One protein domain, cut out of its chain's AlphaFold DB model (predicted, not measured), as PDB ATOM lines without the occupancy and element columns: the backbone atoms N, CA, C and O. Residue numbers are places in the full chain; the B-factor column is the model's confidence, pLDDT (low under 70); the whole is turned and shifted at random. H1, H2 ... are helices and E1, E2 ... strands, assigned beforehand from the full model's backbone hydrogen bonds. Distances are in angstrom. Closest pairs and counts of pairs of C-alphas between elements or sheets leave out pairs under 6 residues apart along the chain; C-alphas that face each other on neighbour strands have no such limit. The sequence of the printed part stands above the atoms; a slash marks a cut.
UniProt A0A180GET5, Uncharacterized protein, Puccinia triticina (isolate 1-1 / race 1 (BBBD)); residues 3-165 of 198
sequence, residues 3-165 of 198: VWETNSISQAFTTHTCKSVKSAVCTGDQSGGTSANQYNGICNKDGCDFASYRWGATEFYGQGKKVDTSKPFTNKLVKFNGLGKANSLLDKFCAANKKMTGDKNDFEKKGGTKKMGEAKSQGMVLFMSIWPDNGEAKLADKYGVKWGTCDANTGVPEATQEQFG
ATOM      1  N   VAL A   3     -22.983  19.108   0.050       90.38
ATOM      2  CA  VAL A   3     -23.637  20.057   0.955       90.38
ATOM      3  C   VAL A   3     -25.096  20.244   0.561       90.38
ATOM      4  O   VAL A   3     -25.888  20.649   1.402       90.38
ATOM      5  N   TRP A   4     -25.457  19.986  -0.696       89.31
ATOM      6  CA  TRP A   4     -26.828  20.107  -1.159       89.31
ATOM      7  C   TRP A   4     -27.022  19.377  -2.491       89.31
ATOM      8  O   TRP A   4     -26.602  19.870  -3.535       89.31
ATOM      9  N   GLU A   5     -27.669  18.215  -2.447       91.00
ATOM     10  CA  GLU A   5     -28.133  17.482  -3.628       91.00
ATOM     11  C   GLU A   5     -29.659  17.513  -3.616       91.00
ATOM     12  O   GLU A   5     -30.286  16.993  -2.691       91.00
ATOM     13  N   THR A   6     -30.286  18.191  -4.580       91.25
ATOM     14  CA  THR A   6     -31.731  18.424  -4.506       91.25
ATOM     15  C   THR A   6     -32.393  18.670  -5.851       91.25
ATOM     16  O   THR A   6     -31.765  19.102  -6.812       91.25
ATOM     17  N   ASN A   7     -33.714  18.522  -5.836       90.56
ATOM     18  CA  ASN A   7     -34.639  19.125  -6.780       90.56
ATOM     19  C   ASN A   7     -35.854  19.703  -6.022       90.56
ATOM     20  O   ASN A   7     -35.838  19.867  -4.799       90.56
ATOM     21  N   SER A   8     -36.938  20.014  -6.731       89.88
ATOM     22  CA  SER A   8     -38.175  20.538  -6.136       89.88
ATOM     23  C   SER A   8     -38.928  19.532  -5.246       89.88
ATOM     24  O   SER A   8     -39.838  19.935  -4.517       89.88
ATOM     25  N   ILE A   9     -38.558  18.247  -5.273       89.94
ATOM     26  CA  ILE A   9     -39.288  17.129  -4.657       89.94
ATOM     27  C   ILE A   9     -38.539  16.551  -3.448       89.94
ATOM     28  O   ILE A   9     -39.161  16.201  -2.443       89.94
ATOM     29  N   SER A  10     -37.212  16.444  -3.525       90.38
ATOM     30  CA  SER A  10     -36.380  15.768  -2.522       90.38
ATOM     31  C   SER A  10     -35.019  16.441  -2.342       90.38
ATOM     32  O   SER A  10     -34.568  17.195  -3.204       90.38
ATOM     33  N   GLN A  11     -34.379  16.185  -1.201       90.38
ATOM     34  CA  GLN A  11     -33.053  16.704  -0.873       90.38
ATOM     35  C   GLN A  11     -32.245  15.679  -0.078       90.38
ATOM     36  O   GLN A  11     -32.823  14.914   0.710       90.38
ATOM     37  N   ALA A  12     -30.927  15.734  -0.235       91.00
ATOM     38  CA  ALA A  12     -29.965  15.049   0.606       91.00
ATOM     39  C   ALA A  12     -28.747  15.934   0.923       91.00
ATOM     40  O   ALA A  12     -28.299  16.746   0.110       91.00
ATOM     41  N   PHE A  13     -28.190  15.718   2.114       89.50
ATOM     42  CA  PHE A  13     -26.830  16.120   2.470       89.50
ATOM     43  C   PHE A  13     -25.992  14.866   2.650       89.50
ATOM     44  O   PHE A  13     -26.352  14.031   3.483       89.50
ATOM     45  N   THR A  14     -24.860  14.745   1.962       93.31
ATOM     46  CA  THR A  14     -24.122  13.479   1.950       93.31
ATOM     47  C   THR A  14     -22.633  13.664   2.220       93.31
ATOM     48  O   THR A  14     -21.919  14.436   1.582       93.31
ATOM     49  N   THR A  15     -22.112  12.941   3.211       94.12
ATOM     50  CA  THR A  15     -20.667  12.873   3.464       94.12
ATOM     51  C   THR A  15     -20.067  11.642   2.797       94.12
ATOM     52  O   THR A  15     -20.303  10.530   3.260       94.12
ATOM     53  N   HIS A  16     -19.230  11.842   1.777       95.62
ATOM     54  CA  HIS A  16     -18.424  10.788   1.151       95.62
ATOM     55  C   HIS A  16     -16.964  10.900   1.570       95.62
ATOM     56  O   HIS A  16     -16.356  11.965   1.463       95.62
ATOM     57  N   THR A  17     -16.385   9.799   2.039       95.06
ATOM     58  CA  THR A  17     -15.005   9.757   2.533       95.06
ATOM     59  C   THR A  17     -14.140   8.860   1.672       95.06
ATOM     60  O   THR A  17     -14.590   7.840   1.154       95.06
ATOM     61  N   CYS A  18     -12.861   9.201   1.571       94.75
ATOM     62  CA  CYS A  18     -11.859   8.395   0.895       94.75
ATOM     63  C   CYS A  18     -10.744   8.033   1.877       94.75
ATOM     64  O   CYS A  18     -10.403   8.822   2.759       94.75
ATOM     65  N   LYS A  19     -10.137   6.850   1.711       93.06
ATOM     66  CA  LYS A  19      -8.988   6.423   2.534       93.06
ATOM     67  C   LYS A  19      -7.832   7.433   2.466       93.06
ATOM     68  O   LYS A  19      -7.166   7.686   3.471       93.06
ATOM     69  N   SER A  20      -7.630   8.015   1.282       91.12
ATOM     70  CA  SER A  20      -6.725   9.134   1.021       91.12
ATOM     71  C   SER A  20      -7.536  10.394   0.742       91.12
ATOM     72  O   SER A  20      -8.497  10.344  -0.015       91.12
ATOM     73  N   VAL A  21      -7.116  11.518   1.319       90.12
ATOM     74  CA  VAL A  21      -7.681  12.852   1.052       90.12
ATOM     75  C   VAL A  21      -7.015  13.548  -0.141       90.12
ATOM     76  O   VAL A  21      -7.511  14.557  -0.624       90.12
ATOM     77  N   LYS A  22      -5.909  12.990  -0.649       88.31
ATOM     78  CA  LYS A  22      -5.278  13.458  -1.885       88.31
ATOM     79  C   LYS A  22      -6.067  12.958  -3.089       88.31
ATOM     80  O   LYS A  22      -6.436  11.782  -3.121       88.31
ATOM     81  N   SER A  23      -6.241  13.830  -4.081       86.75
ATOM     82  CA  SER A  23      -6.754  13.432  -5.391       86.75
ATOM     83  C   SER A  23      -5.861  12.346  -5.994       86.75
ATOM     84  O   SER A  23      -4.633  12.418  -5.902       86.75
ATOM     85  N   ALA A  24      -6.485  11.326  -6.572       87.44
ATOM     86  CA  ALA A  24      -5.806  10.205  -7.197       87.44
ATOM     87  C   ALA A  24      -6.598   9.744  -8.420       87.44
ATOM     88  O   ALA A  24      -7.828   9.689  -8.394       87.44
ATOM     89  N   VAL A  25      -5.875   9.385  -9.477       91.00
ATOM     90  CA  VAL A  25      -6.456   8.748 -10.660       91.00
ATOM     91  C   VAL A  25      -6.655   7.265 -10.365       91.00
ATOM     92  O   VAL A  25      -5.801   6.622  -9.756       91.00
ATOM     93  N   CYS A  26      -7.787   6.723 -10.797       87.75
ATOM     94  CA  CYS A  26      -8.098   5.300 -10.739       87.75
ATOM     95  C   CYS A  26      -8.557   4.823 -12.122       87.75
ATOM     96  O   CYS A  26      -9.102   5.607 -12.901       87.75
ATOM     97  N   THR A  27      -8.311   3.551 -12.440       89.38
ATOM     98  CA  THR A  27      -8.679   2.943 -13.725       89.38
ATOM     99  C   THR A  27      -9.423   1.624 -13.518       89.38
ATOM    100  O   THR A  27      -9.163   0.878 -12.569       89.38
ATOM    101  N   GLY A  28     -10.364   1.336 -14.421       88.62
ATOM    102  CA  GLY A  28     -11.137   0.093 -14.426       88.62
ATOM    103  C   GLY A  28     -11.886  -0.175 -13.117       88.62
ATOM    104  O   GLY A  28     -12.380   0.740 -12.455       88.62
ATOM    105  N   ASP A  29     -11.937  -1.446 -12.716       88.75
ATOM    106  CA  ASP A  29     -12.684  -1.894 -11.532       88.75
ATOM    107  C   ASP A  29     -12.164  -1.335 -10.206       88.75
ATOM    108  O   ASP A  29     -12.888  -1.299  -9.206       88.75
ATOM    109  N   GLN A  30     -10.917  -0.866 -10.190       86.38
ATOM    110  CA  GLN A  30     -10.306  -0.255  -9.013       86.38
ATOM    111  C   GLN A  30     -10.914   1.113  -8.696       86.38
ATOM    112  O   GLN A  30     -10.776   1.596  -7.576       86.38
ATOM    113  N   SER A  31     -11.599   1.744  -9.650       86.50
ATOM    114  CA  SER A  31     -12.324   2.999  -9.431       86.50
ATOM    115  C   SER A  31     -13.621   2.795  -8.645       86.50
ATOM    116  O   SER A  31     -14.109   3.724  -7.987       86.50
ATOM    117  N   GLY A  32     -14.177   1.579  -8.701       87.44
ATOM    118  CA  GLY A  32     -15.525   1.264  -8.243       87.44
ATOM    119  C   GLY A  32     -16.614   2.106  -8.924       87.44
ATOM    120  O   GLY A  32     -16.340   3.043  -9.676       87.44
ATOM    121  N   GLY A  33     -17.869   1.843  -8.574       80.62
ATOM    122  CA  GLY A  33     -19.023   2.641  -9.012       80.62
ATOM    123  C   GLY A  33     -19.967   1.936  -9.983       80.62
ATOM    124  O   GLY A  33     -20.963   2.530 -10.367       80.62
ATOM    125  N   THR A  34     -19.701   0.678 -10.336       83.50
ATOM    126  CA  THR A  34     -20.709  -0.211 -10.932       83.50
ATOM    127  C   THR A  34     -21.329  -1.087  -9.848       83.50
ATOM    128  O   THR A  34     -20.748  -1.258  -8.775       83.50
ATOM    129  N   SER A  35     -22.481  -1.701 -10.120       81.38
ATOM    130  CA  SER A  35     -23.120  -2.645  -9.188       81.38
ATOM    131  C   SER A  35     -22.211  -3.825  -8.805       81.38
ATOM    132  O   SER A  35     -22.277  -4.310  -7.678       81.38
ATOM    133  N   ALA A  36     -21.310  -4.248  -9.700       85.06
ATOM    134  CA  ALA A  36     -20.374  -5.345  -9.459       85.06
ATOM    135  C   ALA A  36     -19.171  -4.952  -8.578       85.06
ATOM    136  O   ALA A  36     -18.634  -5.790  -7.855       85.06
ATOM    137  N   ASN A  37     -18.730  -3.689  -8.628       87.38
ATOM    138  CA  ASN A  37     -17.468  -3.245  -8.021       87.38
ATOM    139  C   ASN A  37     -17.608  -2.000  -7.122       87.38
ATOM    140  O   ASN A  37     -16.603  -1.390  -6.753       87.38
ATOM    141  N   GLN A  38     -18.836  -1.623  -6.750       88.62
ATOM    142  CA  GLN A  38     -19.205  -0.368  -6.079       88.62
ATOM    143  C   GLN A  38     -18.247   0.058  -4.958       88.62
ATOM    144  O   GLN A  38     -17.903   1.229  -4.838       88.62
ATOM    145  N   TYR A  39     -17.760  -0.901  -4.167       92.06
ATOM    146  CA  TYR A  39     -16.961  -0.650  -2.964       92.06
ATOM    147  C   TYR A  39     -15.451  -0.895  -3.118       92.06
ATOM    148  O   TYR A  39     -14.703  -0.746  -2.141       92.06
ATOM    149  N   ASN A  40     -14.993  -1.280  -4.313       91.81
ATOM    150  CA  ASN A  40     -13.592  -1.627  -4.573       91.81
ATOM    151  C   ASN A  40     -12.676  -0.397  -4.528       91.81
ATOM    152  O   ASN A  40     -11.525  -0.502  -4.103       91.81
ATOM    153  N   GLY A  41     -13.206   0.775  -4.889       91.19
ATOM    154  CA  GLY A  41     -12.451   2.024  -4.925       91.19
ATOM    155  C   GLY A  41     -11.982   2.543  -3.571       91.19
ATOM    156  O   GLY A  41     -12.395   2.094  -2.501       91.19
ATOM    157  N   ILE A  42     -11.090   3.531  -3.594       92.12
ATOM    158  CA  ILE A  42     -10.549   4.151  -2.370       92.12
ATOM    159  C   ILE A  42     -11.560   5.053  -1.652       92.12
ATOM    160  O   ILE A  42     -11.365   5.368  -0.475       92.12
ATOM    161  N   CYS A  43     -12.616   5.450  -2.360       94.38
ATOM    162  CA  CYS A  43     -13.674   6.333  -1.898       94.38
ATOM    163  C   CYS A  43     -14.964   5.566  -1.654       94.38
ATOM    164  O   CYS A  43     -15.294   4.620  -2.367       94.38
ATOM    165  N   ASN A  44     -15.700   6.016  -0.650       93.75
ATOM    166  CA  ASN A  44     -17.031   5.546  -0.361       93.75
ATOM    167  C   ASN A  44     -18.023   6.154  -1.364       93.75
ATOM    168  O   ASN A  44     -18.192   7.373  -1.412       93.75
ATOM    169  N   LYS A  45     -18.660   5.297  -2.170       91.31
ATOM    170  CA  LYS A  45     -19.590   5.715  -3.231       91.31
ATOM    171  C   LYS A  45     -20.980   6.079  -2.714       91.31
ATOM    172  O   LYS A  45     -21.609   6.932  -3.312       91.31
ATOM    173  N   ASP A  46     -21.419   5.480  -1.610       91.62
ATOM    174  CA  ASP A  46     -22.798   5.644  -1.111       91.62
ATOM    175  C   ASP A  46     -22.965   6.858  -0.202       91.62
ATOM    176  O   ASP A  46     -24.070   7.352  -0.008       91.62
ATOM    177  N   GLY A  47     -21.883   7.267   0.449       94.00
ATOM    178  CA  GLY A  47     -21.903   8.287   1.479       94.00
ATOM    179  C   GLY A  47     -22.546   7.840   2.791       94.00
ATOM    180  O   GLY A  47     -23.064   6.729   2.956       94.00
ATOM    181  N   CYS A  48     -22.511   8.754   3.752       93.81
ATOM    182  CA  CYS A  48     -23.469   8.826   4.845       93.81
ATOM    183  C   CYS A  48     -24.387  10.017   4.575       93.81
ATOM    184  O   CYS A  48     -23.970  11.170   4.702       93.81
ATOM    185  N   ASP A  49     -25.597   9.708   4.129       91.81
ATOM    186  CA  ASP A  49     -26.604  10.665   3.696       91.81
ATOM    187  C   ASP A  49     -27.526  11.087   4.836       91.81
ATOM    188  O   ASP A  49     -27.739  10.349   5.797       91.81
ATOM    189  N   PHE A  50     -28.085  12.282   4.688       88.12
ATOM    190  CA  PHE A  50     -29.232  12.796   5.411       88.12
ATOM    191  C   PHE A  50     -30.291  13.202   4.395       88.12
ATOM    192  O   PHE A  50     -30.230  14.295   3.835       88.12
ATOM    193  N   ALA A  51     -31.276  12.334   4.185       89.44
ATOM    194  CA  ALA A  51     -32.381  12.566   3.264       89.44
ATOM    195  C   ALA A  51     -33.712  12.509   4.023       89.44
ATOM    196  O   ALA A  51     -34.128  11.466   4.529       89.44
ATOM    197  N   SER A  52     -34.399  13.651   4.129       88.69
ATOM    198  CA  SER A  52     -35.563  13.776   5.021       88.69
ATOM    199  C   SER A  52     -36.718  12.858   4.626       88.69
ATOM    200  O   SER A  52     -37.328  12.227   5.489       88.69
ATOM    201  N   TYR A  53     -36.993  12.753   3.325       89.31
ATOM    202  CA  TYR A  53     -38.043  11.879   2.806       89.31
ATOM    203  C   TYR A  53     -37.704  10.403   3.059       89.31
ATOM    204  O   TYR A  53     -38.548   9.652   3.544       89.31
ATOM    205  N   ARG A  54     -36.440  10.021   2.828       87.19
ATOM    206  CA  ARG A  54     -35.910   8.664   3.034       87.19
ATOM    207  C   ARG A  54     -36.130   8.135   4.452       87.19
ATOM    208  O   ARG A  54     -36.318   6.936   4.645       87.19
ATOM    209  N   TRP A  55     -36.126   9.026   5.441       83.12
ATOM    210  CA  TRP A  55     -36.352   8.693   6.851       83.12
ATOM    211  C   TRP A  55     -37.790   8.938   7.321       83.12
ATOM    212  O   TRP A  55     -38.050   9.038   8.520       83.12
ATOM    213  N   GLY A  56     -38.736   9.055   6.387       84.88
ATOM    214  CA  GLY A  56     -40.167   9.137   6.675       84.88
ATOM    215  C   GLY A  56     -40.686  10.536   7.009       84.88
ATOM    216  O   GLY A  56     -41.877  10.686   7.268       84.88
ATOM    217  N   ALA A  57     -39.856  11.583   6.965       87.44
ATOM    218  CA  ALA A  57     -40.323  12.965   7.100       87.44
ATOM    219  C   ALA A  57     -40.846  13.495   5.748       87.44
ATOM    220  O   ALA A  57     -40.327  14.473   5.204       87.44
ATOM    221  N   THR A  58     -41.864  12.832   5.191       90.00
ATOM    222  CA  THR A  58     -42.378  13.095   3.835       90.00
ATOM    223  C   THR A  58     -42.969  14.495   3.682       90.00
ATOM    224  O   THR A  58     -42.847  15.074   2.608       90.00
ATOM    225  N   GLU A  59     -43.500  15.086   4.756       91.00
ATOM    226  CA  GLU A  59     -44.089  16.440   4.775       91.00
ATOM    227  C   GLU A  59     -43.077  17.556   5.083       91.00
ATOM    228  O   GLU A  59     -43.437  18.721   5.280       91.00
ATOM    229  N   PHE A  60     -41.784  17.223   5.166       90.25
ATOM    230  CA  PHE A  60     -40.760  18.199   5.521       90.25
ATOM    231  C   PHE A  60     -40.301  19.052   4.333       90.25
ATOM    232  O   PHE A  60     -40.218  20.267   4.482       90.25
ATOM    233  N   TYR A  61     -40.000  18.442   3.185       91.69
ATOM    234  CA  TYR A  61     -39.381  19.103   2.029       91.69
ATOM    235  C   TYR A  61     -40.184  18.847   0.752       91.69
ATOM    236  O   TYR A  61     -40.555  17.702   0.487       91.69
ATOM    237  N   GLY A  62     -40.453  19.907  -0.013       91.94
ATOM    238  CA  GLY A  62     -41.145  19.875  -1.305       91.94
ATOM    239  C   GLY A  62     -42.153  21.019  -1.458       91.94
ATOM    240  O   GLY A  62     -42.309  21.845  -0.559       91.94
ATOM    241  N   GLN A  63     -42.851  21.086  -2.591       92.25
ATOM    242  CA  GLN A  63     -43.797  22.175  -2.860       92.25
ATOM    243  C   GLN A  63     -44.949  22.165  -1.843       92.25
ATOM    244  O   GLN A  63     -45.553  21.124  -1.591       92.25
ATOM    245  N   GLY A  64     -45.216  23.315  -1.216       91.69
ATOM    246  CA  GLY A  64     -46.262  23.468  -0.198       91.69
ATOM    247  C   GLY A  64     -45.964  22.823   1.165       91.69
ATOM    248  O   GLY A  64     -46.811  22.863   2.055       91.69
ATOM    249  N   LYS A  65     -44.771  22.245   1.362       92.38
ATOM    250  CA  LYS A  65     -44.371  21.573   2.611       92.38
ATOM    251  C   LYS A  65     -43.687  22.527   3.594       92.38
ATOM    252  O   LYS A  65     -43.571  23.731   3.364       92.38
ATOM    253  N   LYS A  66     -43.218  22.007   4.737       90.06
ATOM    254  CA  LYS A  66     -42.571  22.819   5.792       90.06
ATOM    255  C   LYS A  66     -41.358  23.616   5.283       90.06
ATOM    256  O   LYS A  66     -41.127  24.757   5.708       90.06
ATOM    257  N   VAL A  67     -40.569  22.996   4.414       88.69
ATOM    258  CA  VAL A  67     -39.601  23.631   3.522       88.69
ATOM    259  C   VAL A  67     -40.227  23.617   2.136       88.69
ATOM    260  O   VAL A  67     -40.207  22.601   1.445       88.69
ATOM    261  N   ASP A  68     -40.838  24.748   1.800       88.94
ATOM    262  CA  ASP A  68     -41.590  24.936   0.569       88.94
ATOM    263  C   ASP A  68     -40.656  25.303  -0.582       88.94
ATOM    264  O   ASP A  68     -40.107  26.405  -0.614       88.94
ATOM    265  N   THR A  69     -40.487  24.374  -1.519       91.56
ATOM    266  CA  THR A  69     -39.586  24.515  -2.672       91.56
ATOM    267  C   THR A  69     -40.155  25.390  -3.787       91.56
ATOM    268  O   THR A  69     -39.432  25.712  -4.722       91.56
ATOM    269  N   SER A  70     -41.414  25.837  -3.687       90.44
ATOM    270  CA  SER A  70     -42.002  26.794  -4.640       90.44
ATOM    271  C   SER A  70     -41.489  28.230  -4.463       90.44
ATOM    272  O   SER A  70     -41.802  29.115  -5.259       90.44
ATOM    273  N   LYS A  71     -40.699  28.487  -3.415       87.94
ATOM    274  CA  LYS A  71     -40.163  29.809  -3.080       87.94
ATOM    275  C   LYS A  71     -38.747  29.709  -2.515       87.94
ATOM    276  O   LYS A  71     -38.365  28.653  -2.017       87.94
ATOM    277  N   PRO A  72     -37.969  30.807  -2.514       82.19
ATOM    278  CA  PRO A  72     -36.674  30.828  -1.846       82.19
ATOM    279  C   PRO A  72     -36.800  30.465  -0.360       82.19
ATOM    280  O   PRO A  72     -37.658  30.999   0.349       82.19
ATOM    281  N   PHE A  73     -35.920  29.589   0.122       78.44
ATOM    282  CA  PHE A  73     -35.872  29.159   1.518       78.44
ATOM    283  C   PHE A  73     -34.434  29.120   2.043       78.44
ATOM    284  O   PHE A  73     -33.462  29.146   1.294       78.44
ATOM    285  N   THR A  74     -34.312  29.039   3.365       72.50
ATOM    286  CA  THR A  74     -33.061  28.747   4.071       72.50
ATOM    287  C   THR A  74     -33.193  27.381   4.733       72.50
ATOM    288  O   THR A  74     -34.291  27.011   5.162       72.50
ATOM    289  N   ASN A  75     -32.094  26.631   4.818       68.44
ATOM    290  CA  ASN A  75     -32.068  25.305   5.432       68.44
ATOM    291  C   ASN A  75     -32.649  25.313   6.856       68.44
ATOM    292  O   ASN A  75     -32.334  26.181   7.671       68.44
ATOM    293  N   LYS A  76     -33.506  24.328   7.156       66.19
ATOM    294  CA  LYS A  76     -34.176  24.162   8.457       66.19
ATOM    295  C   LYS A  76     -33.851  22.799   9.066       66.19
ATOM    296  O   LYS A  76     -33.623  21.828   8.355       66.19
ATOM    297  N   LEU A  77     -33.904  22.714  10.395       64.75
ATOM    298  CA  LEU A  77     -33.713  21.459  11.129       64.75
ATOM    299  C   LEU A  77     -34.906  20.499  10.954       64.75
ATOM    300  O   LEU A  77     -36.070  20.910  11.051       64.75
ATOM    301  N   VAL A  78     -34.602  19.209  10.783       62.84
ATOM    302  CA  VAL A  78     -35.574  18.104  10.658       62.84
ATOM    303  C   VAL A  78     -35.656  17.308  11.966       62.84
ATOM    304  O   VAL A  78     -34.689  17.248  12.722       62.84
ATOM    305  N   LYS A  79     -36.816  16.707  12.261       60.09
ATOM    306  CA  LYS A  79     -37.024  15.777  13.389       60.09
ATOM    307  C   LYS A  79     -37.466  14.417  12.836       60.09
ATOM    308  O   LYS A  79     -38.319  14.408  11.953       60.09
ATOM    309  N   PHE A  80     -36.943  13.311  13.371       61.34
ATOM    310  CA  PHE A  80     -37.266  11.945  12.921       61.34
ATOM    311  C   PHE A  80     -37.719  11.046  14.070       61.34
ATOM    312  O   PHE A  80     -37.266  11.202  15.206       61.34
ATOM    313  N   ASN A  81     -38.561  10.061  13.755       59.31
ATOM    314  CA  ASN A  81     -38.962   9.016  14.696       59.31
ATOM    315  C   ASN A  81     -37.836   7.973  14.834       59.31
ATOM    316  O   ASN A  81     -37.248   7.557  13.841       59.31
ATOM    317  N   GLY A  82     -37.501   7.564  16.063       56.12
ATOM    318  CA  GLY A  82     -36.502   6.512  16.342       56.12
ATOM    319  C   GLY A  82     -35.021   6.926  16.276       56.12
ATOM    320  O   GLY A  82     -34.186   6.253  16.870       56.12
ATOM    321  N   LEU A  83     -34.687   8.055  15.641       56.03
ATOM    322  CA  LEU A  83     -33.313   8.593  15.553       56.03
ATOM    323  C   LEU A  83     -33.035   9.760  16.524       56.03
ATOM    324  O   LEU A  83     -31.942  10.326  16.530       56.03
ATOM    325  N   GLY A  84     -34.007  10.129  17.366       57.09
ATOM    326  CA  GLY A  84     -33.913  11.299  18.243       57.09
ATOM    327  C   GLY A  84     -33.772  12.613  17.457       57.09
ATOM    328  O   GLY A  84     -34.186  12.721  16.301       57.09
ATOM    329  N   LYS A  85     -33.179  13.645  18.075       55.62
ATOM    330  CA  LYS A  85     -32.746  14.852  17.351       55.62
ATOM    331  C   LYS A  85     -31.497  14.507  16.528       55.62
ATOM    332  O   LYS A  85     -30.385  14.729  16.991       55.62
ATOM    333  N   ALA A  86     -31.668  13.969  15.324       58.41
ATOM    334  CA  ALA A  86     -30.569  13.852  14.371       58.41
ATOM    335  C   ALA A  86     -30.317  15.233  13.749       58.41
ATOM    336  O   ALA A  86     -30.982  15.638  12.801       58.41
ATOM    337  N   ASN A  87     -29.402  15.993  14.343       63.62
ATOM    338  CA  ASN A  87     -28.984  17.314  13.868       63.62
ATOM    339  C   ASN A  87     -27.521  17.327  13.398       63.62
ATOM    340  O   ASN A  87     -26.947  18.398  13.214       63.62
ATOM    341  N   SER A  88     -26.879  16.161  13.274       72.81
ATOM    342  CA  SER A  88     -25.464  16.047  12.912       72.81
ATOM    343  C   SER A  88     -25.148  14.688  12.286       72.81
ATOM    344  O   SER A  88     -25.589  13.650  12.779       72.81
ATOM    345  N   LEU A  89     -24.331  14.703  11.231       82.38
ATOM    346  CA  LEU A  89     -23.767  13.520  10.578       82.38
ATOM    347  C   LEU A  89     -22.532  13.035  11.354       82.38
ATOM    348  O   LEU A  89     -21.395  13.316  10.979       82.38
ATOM    349  N   LEU A  90     -22.763  12.368  12.486       87.50
ATOM    350  CA  LEU A  90     -21.715  11.729  13.296       87.50
ATOM    351  C   LEU A  90     -21.561  10.248  12.926       87.50
ATOM    352  O   LEU A  90     -22.521   9.630  12.475       87.50
ATOM    353  N   ASP A  91     -20.413   9.626  13.208       91.31
ATOM    354  CA  ASP A  91     -20.199   8.199  12.889       91.31
ATOM    355  C   ASP A  91     -21.262   7.281  13.516       91.31
ATOM    356  O   ASP A  91     -21.779   6.382  12.857       91.31
ATOM    357  N   LYS A  92     -21.683   7.564  14.759       89.75
ATOM    358  CA  LYS A  92     -22.790   6.846  15.419       89.75
ATOM    359  C   LYS A  92     -24.107   6.987  14.654       89.75
ATOM    360  O   LYS A  92     -24.865   6.023  14.557       89.75
ATOM    361  N   PHE A  93     -24.376   8.182  14.131       88.31
ATOM    362  CA  PHE A  93     -25.543   8.429  13.296       88.31
ATOM    363  C   PHE A  93     -25.453   7.607  12.004       88.31
ATOM    364  O   PHE A  93     -26.386   6.887  11.670       88.31
ATOM    365  N   CYS A  94     -24.303   7.642  11.329       91.50
ATOM    366  CA  CYS A  94     -24.070   6.916  10.086       91.50
ATOM    367  C   CYS A  94     -24.198   5.399  10.256       91.50
ATOM    368  O   CYS A  94     -24.885   4.751   9.468       91.50
ATOM    369  N   ALA A  95     -23.613   4.829  11.311       92.19
ATOM    370  CA  ALA A  95     -23.741   3.408  11.619       92.19
ATOM    371  C   ALA A  95     -25.203   3.008  11.888       92.19
ATOM    372  O   ALA A  95     -25.669   1.985  11.387       92.19
ATOM    373  N   ALA A  96     -25.949   3.833  12.635       89.25
ATOM    374  CA  ALA A  96     -27.372   3.609  12.874       89.25
ATOM    375  C   ALA A  96     -28.195   3.713  11.581       89.25
ATOM    376  O   ALA A  96     -29.003   2.827  11.319       89.25
ATOM    377  N   ASN A  97     -27.948   4.735  10.751       87.94
ATOM    378  CA  ASN A  97     -28.609   4.921   9.459       87.94
ATOM    379  C   ASN A  97     -28.406   3.688   8.568       87.94
ATOM    380  O   ASN A  97     -29.380   3.056   8.174       87.94
ATOM    381  N   LYS A  98     -27.154   3.264   8.356       91.38
ATOM    382  CA  LYS A  98     -26.833   2.089   7.529       91.38
ATOM    383  C   LYS A  98     -27.454   0.802   8.081       91.38
ATOM    384  O   LYS A  98     -27.984  -0.000   7.318       91.38
ATOM    385  N   LYS A  99     -27.486   0.627   9.408       90.06
ATOM    386  CA  LYS A  99     -28.180  -0.506  10.042       90.06
ATOM    387  C   LYS A  99     -29.691  -0.480   9.792       90.06
ATOM    388  O   LYS A  99     -30.275  -1.530   9.553       90.06
ATOM    389  N   MET A 100     -30.322   0.692   9.864       85.69
ATOM    390  CA  MET A 100     -31.767   0.844   9.662       85.69
ATOM    391  C   MET A 100     -32.179   0.661   8.199       85.69
ATOM    392  O   MET A 100     -33.225   0.073   7.938       85.69
ATOM    393  N   THR A 101     -31.379   1.150   7.250       86.06
ATOM    394  CA  THR A 101     -31.657   1.009   5.811       86.06
ATOM    395  C   THR A 101     -31.264  -0.369   5.273       86.06
ATOM    396  O   THR A 101     -31.803  -0.820   4.262       86.06
ATOM    397  N   GLY A 102     -30.367  -1.073   5.973       88.31
ATOM    398  CA  GLY A 102     -29.770  -2.330   5.520       88.31
ATOM    399  C   GLY A 102     -28.616  -2.129   4.536       88.31
ATOM    400  O   GLY A 102     -28.159  -3.096   3.928       88.31
ATOM    401  N   ASP A 103     -28.143  -0.892   4.372       89.19
ATOM    402  CA  ASP A 103     -27.029  -0.568   3.490       89.19
ATOM    403  C   ASP A 103     -25.688  -1.002   4.094       89.19
ATOM    404  O   ASP A 103     -25.471  -1.012   5.310       89.19
ATOM    405  N   LYS A 104     -24.712  -1.263   3.222       92.62
ATOM    406  CA  LYS A 104     -23.335  -1.507   3.644       92.62
ATOM    407  C   LYS A 104     -22.725  -0.231   4.232       92.62
ATOM    408  O   LYS A 104     -22.676   0.811   3.579       92.62
ATOM    409  N   ASN A 105     -22.159  -0.323   5.437       94.88
ATOM    410  CA  ASN A 105     -21.422   0.792   6.039       94.88
ATOM    411  C   ASN A 105     -19.995   0.912   5.476       94.88
ATOM    412  O   ASN A 105     -19.003   0.661   6.158       94.88
ATOM    413  N   ASP A 106     -19.879   1.247   4.192       95.69
ATOM    414  CA  ASP A 106     -18.576   1.495   3.575       95.69
ATOM    415  C   ASP A 106     -17.979   2.856   3.998       95.69
ATOM    416  O   ASP A 106     -16.762   3.005   4.028       95.69
ATOM    417  N   PHE A 107     -18.807   3.801   4.461       96.25
ATOM    418  CA  PHE A 107     -18.373   5.087   5.025       96.25
ATOM    419  C   PHE A 107     -17.393   4.897   6.193       96.25
ATOM    420  O   PHE A 107     -16.278   5.421   6.177       96.25
ATOM    421  N   GLU A 108     -17.759   4.052   7.161       95.81
ATOM    422  CA  GLU A 108     -16.886   3.680   8.280       95.81
ATOM    423  C   GLU A 108     -15.594   3.004   7.792       95.81
ATOM    424  O   GLU A 108     -14.495   3.369   8.212       95.81
ATOM    425  N   LYS A 109     -15.690   2.091   6.813       95.56
ATOM    426  CA  LYS A 109     -14.525   1.392   6.233       95.56
ATOM    427  C   LYS A 109     -13.546   2.316   5.507       95.56
ATOM    428  O   LYS A 109     -12.374   1.963   5.355       95.56
ATOM    429  N   LYS A 110     -14.003   3.476   5.029       96.06
ATOM    430  CA  LYS A 110     -13.157   4.507   4.404       96.06
ATOM    431  C   LYS A 110     -12.825   5.656   5.367       96.06
ATOM    432  O   LYS A 110     -12.365   6.700   4.917       96.06
ATOM    433  N   GLY A 111     -12.996   5.443   6.675       95.25
ATOM    434  CA  GLY A 111     -12.474   6.293   7.747       95.25
ATOM    435  C   GLY A 111     -13.433   7.348   8.301       95.25
ATOM    436  O   GLY A 111     -12.995   8.179   9.099       95.25
ATOM    437  N   GLY A 112     -14.707   7.307   7.902       95.50
ATOM    438  CA  GLY A 112     -15.802   8.035   8.542       95.50
ATOM    439  C   GLY A 112     -15.577   9.537   8.736       95.50
ATOM    440  O   GLY A 112     -14.854  10.203   7.985       95.50
ATOM    441  N   THR A 113     -16.190  10.097   9.780       93.94
ATOM    442  CA  THR A 113     -16.154  11.545  10.038       93.94
ATOM    443  C   THR A 113     -14.746  12.086  10.267       93.94
ATOM    444  O   THR A 113     -14.470  13.226   9.890       93.94
ATOM    445  N   LYS A 114     -13.818  11.267  10.781       94.75
ATOM    446  CA  LYS A 114     -12.404  11.641  10.907       94.75
ATOM    447  C   LYS A 114     -11.789  11.977   9.547       94.75
ATOM    448  O   LYS A 114     -11.213  13.053   9.393       94.75
ATOM    449  N   LYS A 115     -11.956  11.110   8.540       95.50
ATOM    450  CA  LYS A 115     -11.438  11.370   7.183       95.50
ATOM    451  C   LYS A 115     -12.114  12.558   6.512       95.50
ATOM    452  O   LYS A 115     -11.457  13.304   5.791       95.50
ATOM    453  N   MET A 116     -13.398  12.778   6.790       94.69
ATOM    454  CA  MET A 116     -14.093  13.984   6.335       94.69
ATOM    455  C   MET A 116     -13.489  15.257   6.956       94.69
ATOM    456  O   MET A 116     -13.315  16.258   6.264       94.69
ATOM    457  N   GLY A 117     -13.141  15.221   8.245       92.81
ATOM    458  CA  GLY A 117     -12.450  16.315   8.932       92.81
ATOM    459  C   GLY A 117     -11.064  16.594   8.350       92.81
ATOM    460  O   GLY A 117     -10.742  17.745   8.067       92.81
ATOM    461  N   GLU A 118     -10.282  15.544   8.089       95.69
ATOM    462  CA  GLU A 118      -8.980  15.657   7.416       95.69
ATOM    463  C   GLU A 118      -9.116  16.320   6.035       95.69
ATOM    464  O   GLU A 118      -8.382  17.260   5.739       95.69
ATOM    465  N   ALA A 119     -10.090  15.903   5.216       93.81
ATOM    466  CA  ALA A 119     -10.331  16.505   3.904       93.81
ATOM    467  C   ALA A 119     -10.680  17.999   4.011       93.81
ATOM    468  O   ALA A 119     -10.087  18.827   3.327       93.81
ATOM    469  N   LYS A 120     -11.587  18.365   4.927       89.94
ATOM    470  CA  LYS A 120     -11.963  19.767   5.171       89.94
ATOM    471  C   LYS A 120     -10.774  20.614   5.629       89.94
ATOM    472  O   LYS A 120     -10.661  21.765   5.219       89.94
ATOM    473  N   SER A 121      -9.879  20.047   6.439       92.38
ATOM    474  CA  SER A 121      -8.680  20.743   6.927       92.38
ATOM    475  C   SER A 121      -7.669  21.079   5.824       92.38
ATOM    476  O   SER A 121      -6.893  22.014   5.985       92.38
ATOM    477  N   GLN A 122      -7.700  20.365   4.694       92.19
ATOM    478  CA  GLN A 122      -6.839  20.638   3.537       92.19
ATOM    479  C   GLN A 122      -7.406  21.715   2.602       92.19
ATOM    480  O   GLN A 122      -6.754  22.090   1.630       92.19
ATOM    481  N   GLY A 123      -8.602  22.226   2.903       89.25
ATOM    482  CA  GLY A 123      -9.362  23.068   1.994       89.25
ATOM    483  C   GLY A 123     -10.114  22.236   0.957       89.25
ATOM    484  O   GLY A 123      -9.690  21.161   0.538       89.25
ATOM    485  N   MET A 124     -11.277  22.736   0.556       89.44
ATOM    486  CA  MET A 124     -12.121  22.114  -0.459       89.44
ATOM    487  C   MET A 124     -12.546  23.171  -1.471       89.44
ATOM    488  O   MET A 124     -12.693  24.345  -1.129       89.44
ATOM    489  N   VAL A 125     -12.770  22.743  -2.708       91.88
ATOM    490  CA  VAL A 125     -13.329  23.596  -3.760       91.88
ATOM    491  C   VAL A 125     -14.853  23.567  -3.657       91.88
ATOM    492  O   VAL A 125     -15.444  22.495  -3.526       91.88
ATOM    493  N   LEU A 126     -15.492  24.738  -3.715       90.38
ATOM    494  CA  LEU A 126     -16.942  24.829  -3.869       90.38
ATOM    495  C   LEU A 126     -17.313  24.493  -5.316       90.38
ATOM    496  O   LEU A 126     -16.841  25.147  -6.243       90.38
ATOM    497  N   PHE A 127     -18.190  23.511  -5.488       93.19
ATOM    498  CA  PHE A 127     -18.739  23.120  -6.778       93.19
ATOM    499  C   PHE A 127     -20.258  23.312  -6.767       93.19
ATOM    500  O   PHE A 127     -20.925  22.919  -5.812       93.19
ATOM    501  N   MET A 128     -20.794  23.941  -7.813       91.12
ATOM    502  CA  MET A 128     -22.225  24.180  -8.014       91.12
ATOM    503  C   MET A 128     -22.578  23.716  -9.423       91.12
ATOM    504  O   MET A 128     -21.879  24.066 -10.371       91.12
ATOM    505  N   SER A 129     -23.628  22.911  -9.559       92.81
ATOM    506  CA  SER A 129     -24.013  22.325 -10.845       92.81
ATOM    507  C   SER A 129     -25.507  22.025 -10.903       92.81
ATOM    508  O   SER A 129     -26.185  21.994  -9.875       92.81
ATOM    509  N   ILE A 130     -25.989  21.798 -12.122       91.12
ATOM    510  CA  ILE A 130     -27.284  21.207 -12.446       91.12
ATOM    511  C   ILE A 130     -27.019  20.079 -13.442       91.12
ATOM    512  O   ILE A 130     -26.221  20.246 -14.363       91.12
ATOM    513  N   TRP A 131     -27.622  18.918 -13.216       87.62
ATOM    514  CA  TRP A 131     -27.420  17.732 -14.042       87.62
ATOM    515  C   TRP A 131     -28.656  16.824 -13.946       87.62
ATOM    516  O   TRP A 131     -29.245  16.737 -12.866       87.62
ATOM    517  N   PRO A 132     -29.079  16.174 -15.046       82.81
ATOM    518  CA  PRO A 132     -30.010  15.057 -14.957       82.81
ATOM    519  C   PRO A 132     -29.275  13.841 -14.388       82.81
ATOM    520  O   PRO A 132     -28.123  13.598 -14.751       82.81
ATOM    521  N   ASP A 133     -29.928  13.080 -13.514       73.19
ATOM    522  CA  ASP A 133     -29.362  11.823 -13.021       73.19
ATOM    523  C   ASP A 133     -29.559  10.707 -14.050       73.19
ATOM    524  O   ASP A 133     -30.539  10.690 -14.773       73.19
ATOM    525  N   ASN A 134     -28.656   9.734 -14.093       65.25
ATOM    526  CA  ASN A 134     -28.828   8.514 -14.885       65.25
ATOM    527  C   ASN A 134     -29.551   7.423 -14.061       65.25
ATOM    528  O   ASN A 134     -29.454   6.236 -14.378       65.25
ATOM    529  N   GLY A 135     -30.170   7.814 -12.942       57.25
ATOM    530  CA  GLY A 135     -30.515   6.954 -11.817       57.25
ATOM    531  C   GLY A 135     -31.971   6.495 -11.772       57.25
ATOM    532  O   GLY A 135     -32.909   7.244 -12.021       57.25
ATOM    533  N   GLU A 136     -32.135   5.232 -11.381       54.22
ATOM    534  CA  GLU A 136     -33.403   4.534 -11.177       54.22
ATOM    535  C   GLU A 136     -34.115   5.063  -9.920       54.22
ATOM    536  O   GLU A 136     -33.654   4.855  -8.789       54.22
ATOM    537  N   ALA A 137     -35.266   5.719 -10.077       54.19
ATOM    538  CA  ALA A 137     -36.092   6.065  -8.926       54.19
ATOM    539  C   ALA A 137     -36.543   4.778  -8.206       54.19
ATOM    540  O   ALA A 137     -37.241   3.918  -8.744       54.19
ATOM    541  N   LYS A 138     -36.116   4.621  -6.947       56.41
ATOM    542  CA  LYS A 138     -36.407   3.426  -6.146       56.41
ATOM    543  C   LYS A 138     -37.809   3.527  -5.537       56.41
ATOM    544  O   LYS A 138     -38.019   4.242  -4.558       56.41
ATOM    545  N   LEU A 139     -38.760   2.785  -6.107       55.50
ATOM    546  CA  LEU A 139     -40.183   2.812  -5.726       55.50
ATOM    547  C   LEU A 139     -40.585   1.877  -4.574       55.50
ATOM    548  O   LEU A 139     -41.765   1.813  -4.238       55.50
ATOM    549  N   ALA A 140     -39.664   1.135  -3.955       61.03
ATOM    550  CA  ALA A 140     -40.075   0.180  -2.927       61.03
ATOM    551  C   ALA A 140     -40.489   0.884  -1.622       61.03
ATOM    552  O   ALA A 140     -39.721   1.668  -1.059       61.03
ATOM    553  N   ASP A 141     -41.648   0.503  -1.075       62.94
ATOM    554  CA  ASP A 141     -42.152   0.928   0.242       62.94
ATOM    555  C   ASP A 141     -41.427   0.206   1.397       62.94
ATOM    556  O   ASP A 141     -42.016  -0.305   2.349       62.94
ATOM    557  N   LYS A 142     -40.096   0.148   1.312       72.81
ATOM    558  CA  LYS A 142     -39.206  -0.293   2.384       72.81
ATOM    559  C   LYS A 142     -38.528   0.934   2.981       72.81
ATOM    560  O   LYS A 142     -38.066   1.817   2.254       72.81
ATOM    561  N   TYR A 143     -38.437   0.982   4.311       76.75
ATOM    562  CA  TYR A 143     -37.729   2.055   5.012       76.75
ATOM    563  C   TYR A 143     -36.310   2.215   4.449       76.75
ATOM    564  O   TYR A 143     -35.579   1.233   4.308       76.75
ATOM    565  N   GLY A 144     -35.923   3.443   4.103       77.19
ATOM    566  CA  GLY A 144     -34.620   3.707   3.501       77.19
ATOM    567  C   GLY A 144     -34.525   3.490   1.988       77.19
ATOM    568  O   GLY A 144     -33.453   3.745   1.435       77.19
ATOM    569  N   VAL A 145     -35.590   3.042   1.311       80.75
ATOM    570  CA  VAL A 145     -35.573   2.802  -0.142       80.75
ATOM    571  C   VAL A 145     -36.236   3.920  -0.937       80.75
ATOM    572  O   VAL A 145     -35.703   4.272  -1.981       80.75
ATOM    573  N   LYS A 146     -37.329   4.516  -0.453       84.62
ATOM    574  CA  LYS A 146     -38.028   5.607  -1.152       84.62
ATOM    575  C   LYS A 146     -37.440   6.975  -0.794       84.62
ATOM    576  O   LYS A 146     -37.435   7.350   0.375       84.62
ATOM    577  N   TRP A 147     -36.972   7.730  -1.789       86.62
ATOM    578  CA  TRP A 147     -36.293   9.029  -1.593       86.62
ATOM    579  C   TRP A 147     -37.154  10.251  -1.932       86.62
ATOM    580  O   TRP A 147     -36.796  11.373  -1.580       86.62
ATOM    581  N   GLY A 148     -38.300  10.046  -2.576       87.25
ATOM    582  CA  GLY A 148     -39.205  11.108  -2.996       87.25
ATOM    583  C   GLY A 148     -40.491  10.547  -3.593       87.25
ATOM    584  O   GLY A 148     -40.799   9.364  -3.442       87.25
ATOM    585  N   THR A 149     -41.244  11.413  -4.267       88.25
ATOM    586  CA  THR A 149     -42.517  11.066  -4.920       88.25
ATOM    587  C   THR A 149     -42.393  10.835  -6.425       88.25
ATOM    588  O   THR A 149     -43.412  10.587  -7.060       88.25
ATOM    589  N   CYS A 150     -41.194  10.950  -7.002       84.44
ATOM    590  CA  CYS A 150     -40.973  10.706  -8.427       84.44
ATOM    591  C   CYS A 150     -41.271   9.244  -8.796       84.44
ATOM    592  O   CYS A 150     -40.993   8.337  -8.008       84.44
ATOM    593  N   ASP A 151     -41.808   9.032  -9.997       81.56
ATOM    594  CA  ASP A 151     -42.018   7.696 -10.564       81.56
ATOM    595  C   ASP A 151     -40.679   7.043 -10.961       81.56
ATOM    596  O   ASP A 151     -39.744   7.749 -11.347       81.56
ATOM    597  N   ALA A 152     -40.587   5.706 -10.900       76.88
ATOM    598  CA  ALA A 152     -39.381   4.936 -11.253       76.88
ATOM    599  C   ALA A 152     -38.849   5.248 -12.654       76.88
ATOM    600  O   ALA A 152     -37.644   5.170 -12.873       76.88
ATOM    601  N   ASN A 153     -39.744   5.575 -13.587       74.75
ATOM    602  CA  ASN A 153     -39.417   5.775 -14.995       74.75
ATOM    603  C   ASN A 153     -39.057   7.234 -15.319       74.75
ATOM    604  O   ASN A 153     -38.864   7.580 -16.483       74.75
ATOM    605  N   THR A 154     -38.991   8.105 -14.309       76.38
ATOM    606  CA  THR A 154     -38.548   9.498 -14.468       76.38
ATOM    607  C   THR A 154     -37.044   9.620 -14.250       76.38
ATOM    608  O   THR A 154     -36.428   8.760 -13.628       76.38
ATOM    609  N   GLY A 155     -36.445  10.698 -14.761       77.00
ATOM    610  CA  GLY A 155     -35.010  10.950 -14.628       77.00
ATOM    611  C   GLY A 155     -34.168  10.432 -15.791       77.00
ATOM    612  O   GLY A 155     -32.993  10.740 -15.831       77.00
ATOM    613  N   VAL A 156     -34.734   9.736 -16.787       84.00
ATOM    614  CA  VAL A 156     -33.987   9.375 -18.009       84.00
ATOM    615  C   VAL A 156     -33.386  10.649 -18.626       84.00
ATOM    616  O   VAL A 156     -34.158  11.569 -18.909       84.00
ATOM    617  N   PRO A 157     -32.056  10.749 -18.833       86.69
ATOM    618  CA  PRO A 157     -31.417  12.019 -19.180       86.69
ATOM    619  C   PRO A 157     -31.975  12.676 -20.439       86.69
ATOM    620  O   PRO A 157     -32.301  13.858 -20.407       86.69
ATOM    621  N   GLU A 158     -32.144  11.905 -21.515       86.44
ATOM    622  CA  GLU A 158     -32.683  12.403 -22.787       86.44
ATOM    623  C   GLU A 158     -34.112  12.934 -22.611       86.44
ATOM    624  O   GLU A 158     -34.382  14.088 -22.931       86.44
ATOM    625  N   ALA A 159     -34.997  12.145 -21.993       86.19
ATOM    626  CA  ALA A 159     -36.377  12.559 -21.729       86.19
ATOM    627  C   ALA A 159     -36.455  13.762 -20.772       86.19
ATOM    628  O   ALA A 159     -37.291  14.646 -20.938       86.19
ATOM    629  N   THR A 160     -35.567  13.821 -19.776       85.75
ATOM    630  CA  THR A 160     -35.505  14.924 -18.810       85.75
ATOM    631  C   THR A 160     -35.066  16.212 -19.494       85.75
ATOM    632  O   THR A 160     -35.661  17.257 -19.259       85.75
ATOM    633  N   GLN A 161     -34.060  16.150 -20.364       87.50
ATOM    634  CA  GLN A 161     -33.602  17.308 -21.130       87.50
ATOM    635  C   GLN A 161     -34.648  17.775 -22.143       87.50
ATOM    636  O   GLN A 161     -34.825  18.978 -22.317       87.50
ATOM    637  N   GLU A 162     -35.368  16.853 -22.783       89.81
ATOM    638  CA  GLU A 162     -36.449  17.196 -23.710       89.81
ATOM    639  C   GLU A 162     -37.623  17.872 -22.985       89.81
ATOM    640  O   GLU A 162     -38.108  18.919 -23.415       89.81
ATOM    641  N   GLN A 163     -38.058  17.310 -21.855       88.25
ATOM    642  CA  GLN A 163     -39.220  17.801 -21.118       88.25
ATOM    643  C   GLN A 163     -38.922  19.056 -20.284       88.25
ATOM    644  O   GLN A 163     -39.772  19.937 -20.156       88.25
ATOM    645  N   PHE A 164     -37.723  19.135 -19.709       88.81
ATOM    646  CA  PHE A 164     -37.331  20.130 -18.710       88.81
ATOM    647  C   PHE A 164     -36.061  20.892 -19.113       88.81
ATOM    648  O   PHE A 164     -35.327  21.381 -18.261       88.81
ATOM    649  N   GLY A 165     -35.779  21.038 -20.411       88.75
ATOM    650  CA  GLY A 165     -34.553  21.691 -20.902       88.75
ATOM    651  C   GLY A 165     -34.385  23.164 -20.507       88.75
ATOM    652  O   GLY A 165     -33.283  23.698 -20.587       88.75
TER     653      GLY A 165
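This is residues 3 to 165 of the 198 residues of an uncharacterized protein of Puccinia triticina (isolate 1-1 / race 1 (BBBD)) (UniProt A0A180GET5). Little regular structure: long loops wind round a small antiparallel sheet, E1 E2 E3, with H1 and H5 far out. The 163 printed residues include 50 in named elements, mixed, ordered E1 E2 H1 E3 H2 H3 H4 H5. The whole is compact, radius of gyration of the C-alphas 16.7 A, spanning 42 by 41 by 32 A.

Start at E1, residues 3 to 6, a hairpin with E2, residues 11 to 15; N 5 and O 12 are 3.0 A apart. Beside E2, E3, residues 48 to 51, has N 50 2.7 A from O 13. H2, residues 91 to 101, only grazes the sheet; closest to E3 are C-alphas 94 and 48, 5.6 A. H2, H4 and H5 have every O i to N i+4 pair within hydrogen-bond range.

Find C-alpha 3 at (-23.637, 20.057, 0.955); H5, residues 157 to 164, ends with C-alpha 164 at (-37.331, 20.130, -18.710). H1 is residues 28 to 31, H3 106 to 109, H4 112 to 121. H2 measures 15.3 A, H4 14.7 A.

C-alphas 27 and 64 are farthest apart, 44.9 A. The printed part has no cut; E3 to H2 and H4 to H5 are among its long links. Residues 75 to 87 and 134 to 141 have pLDDT under 70.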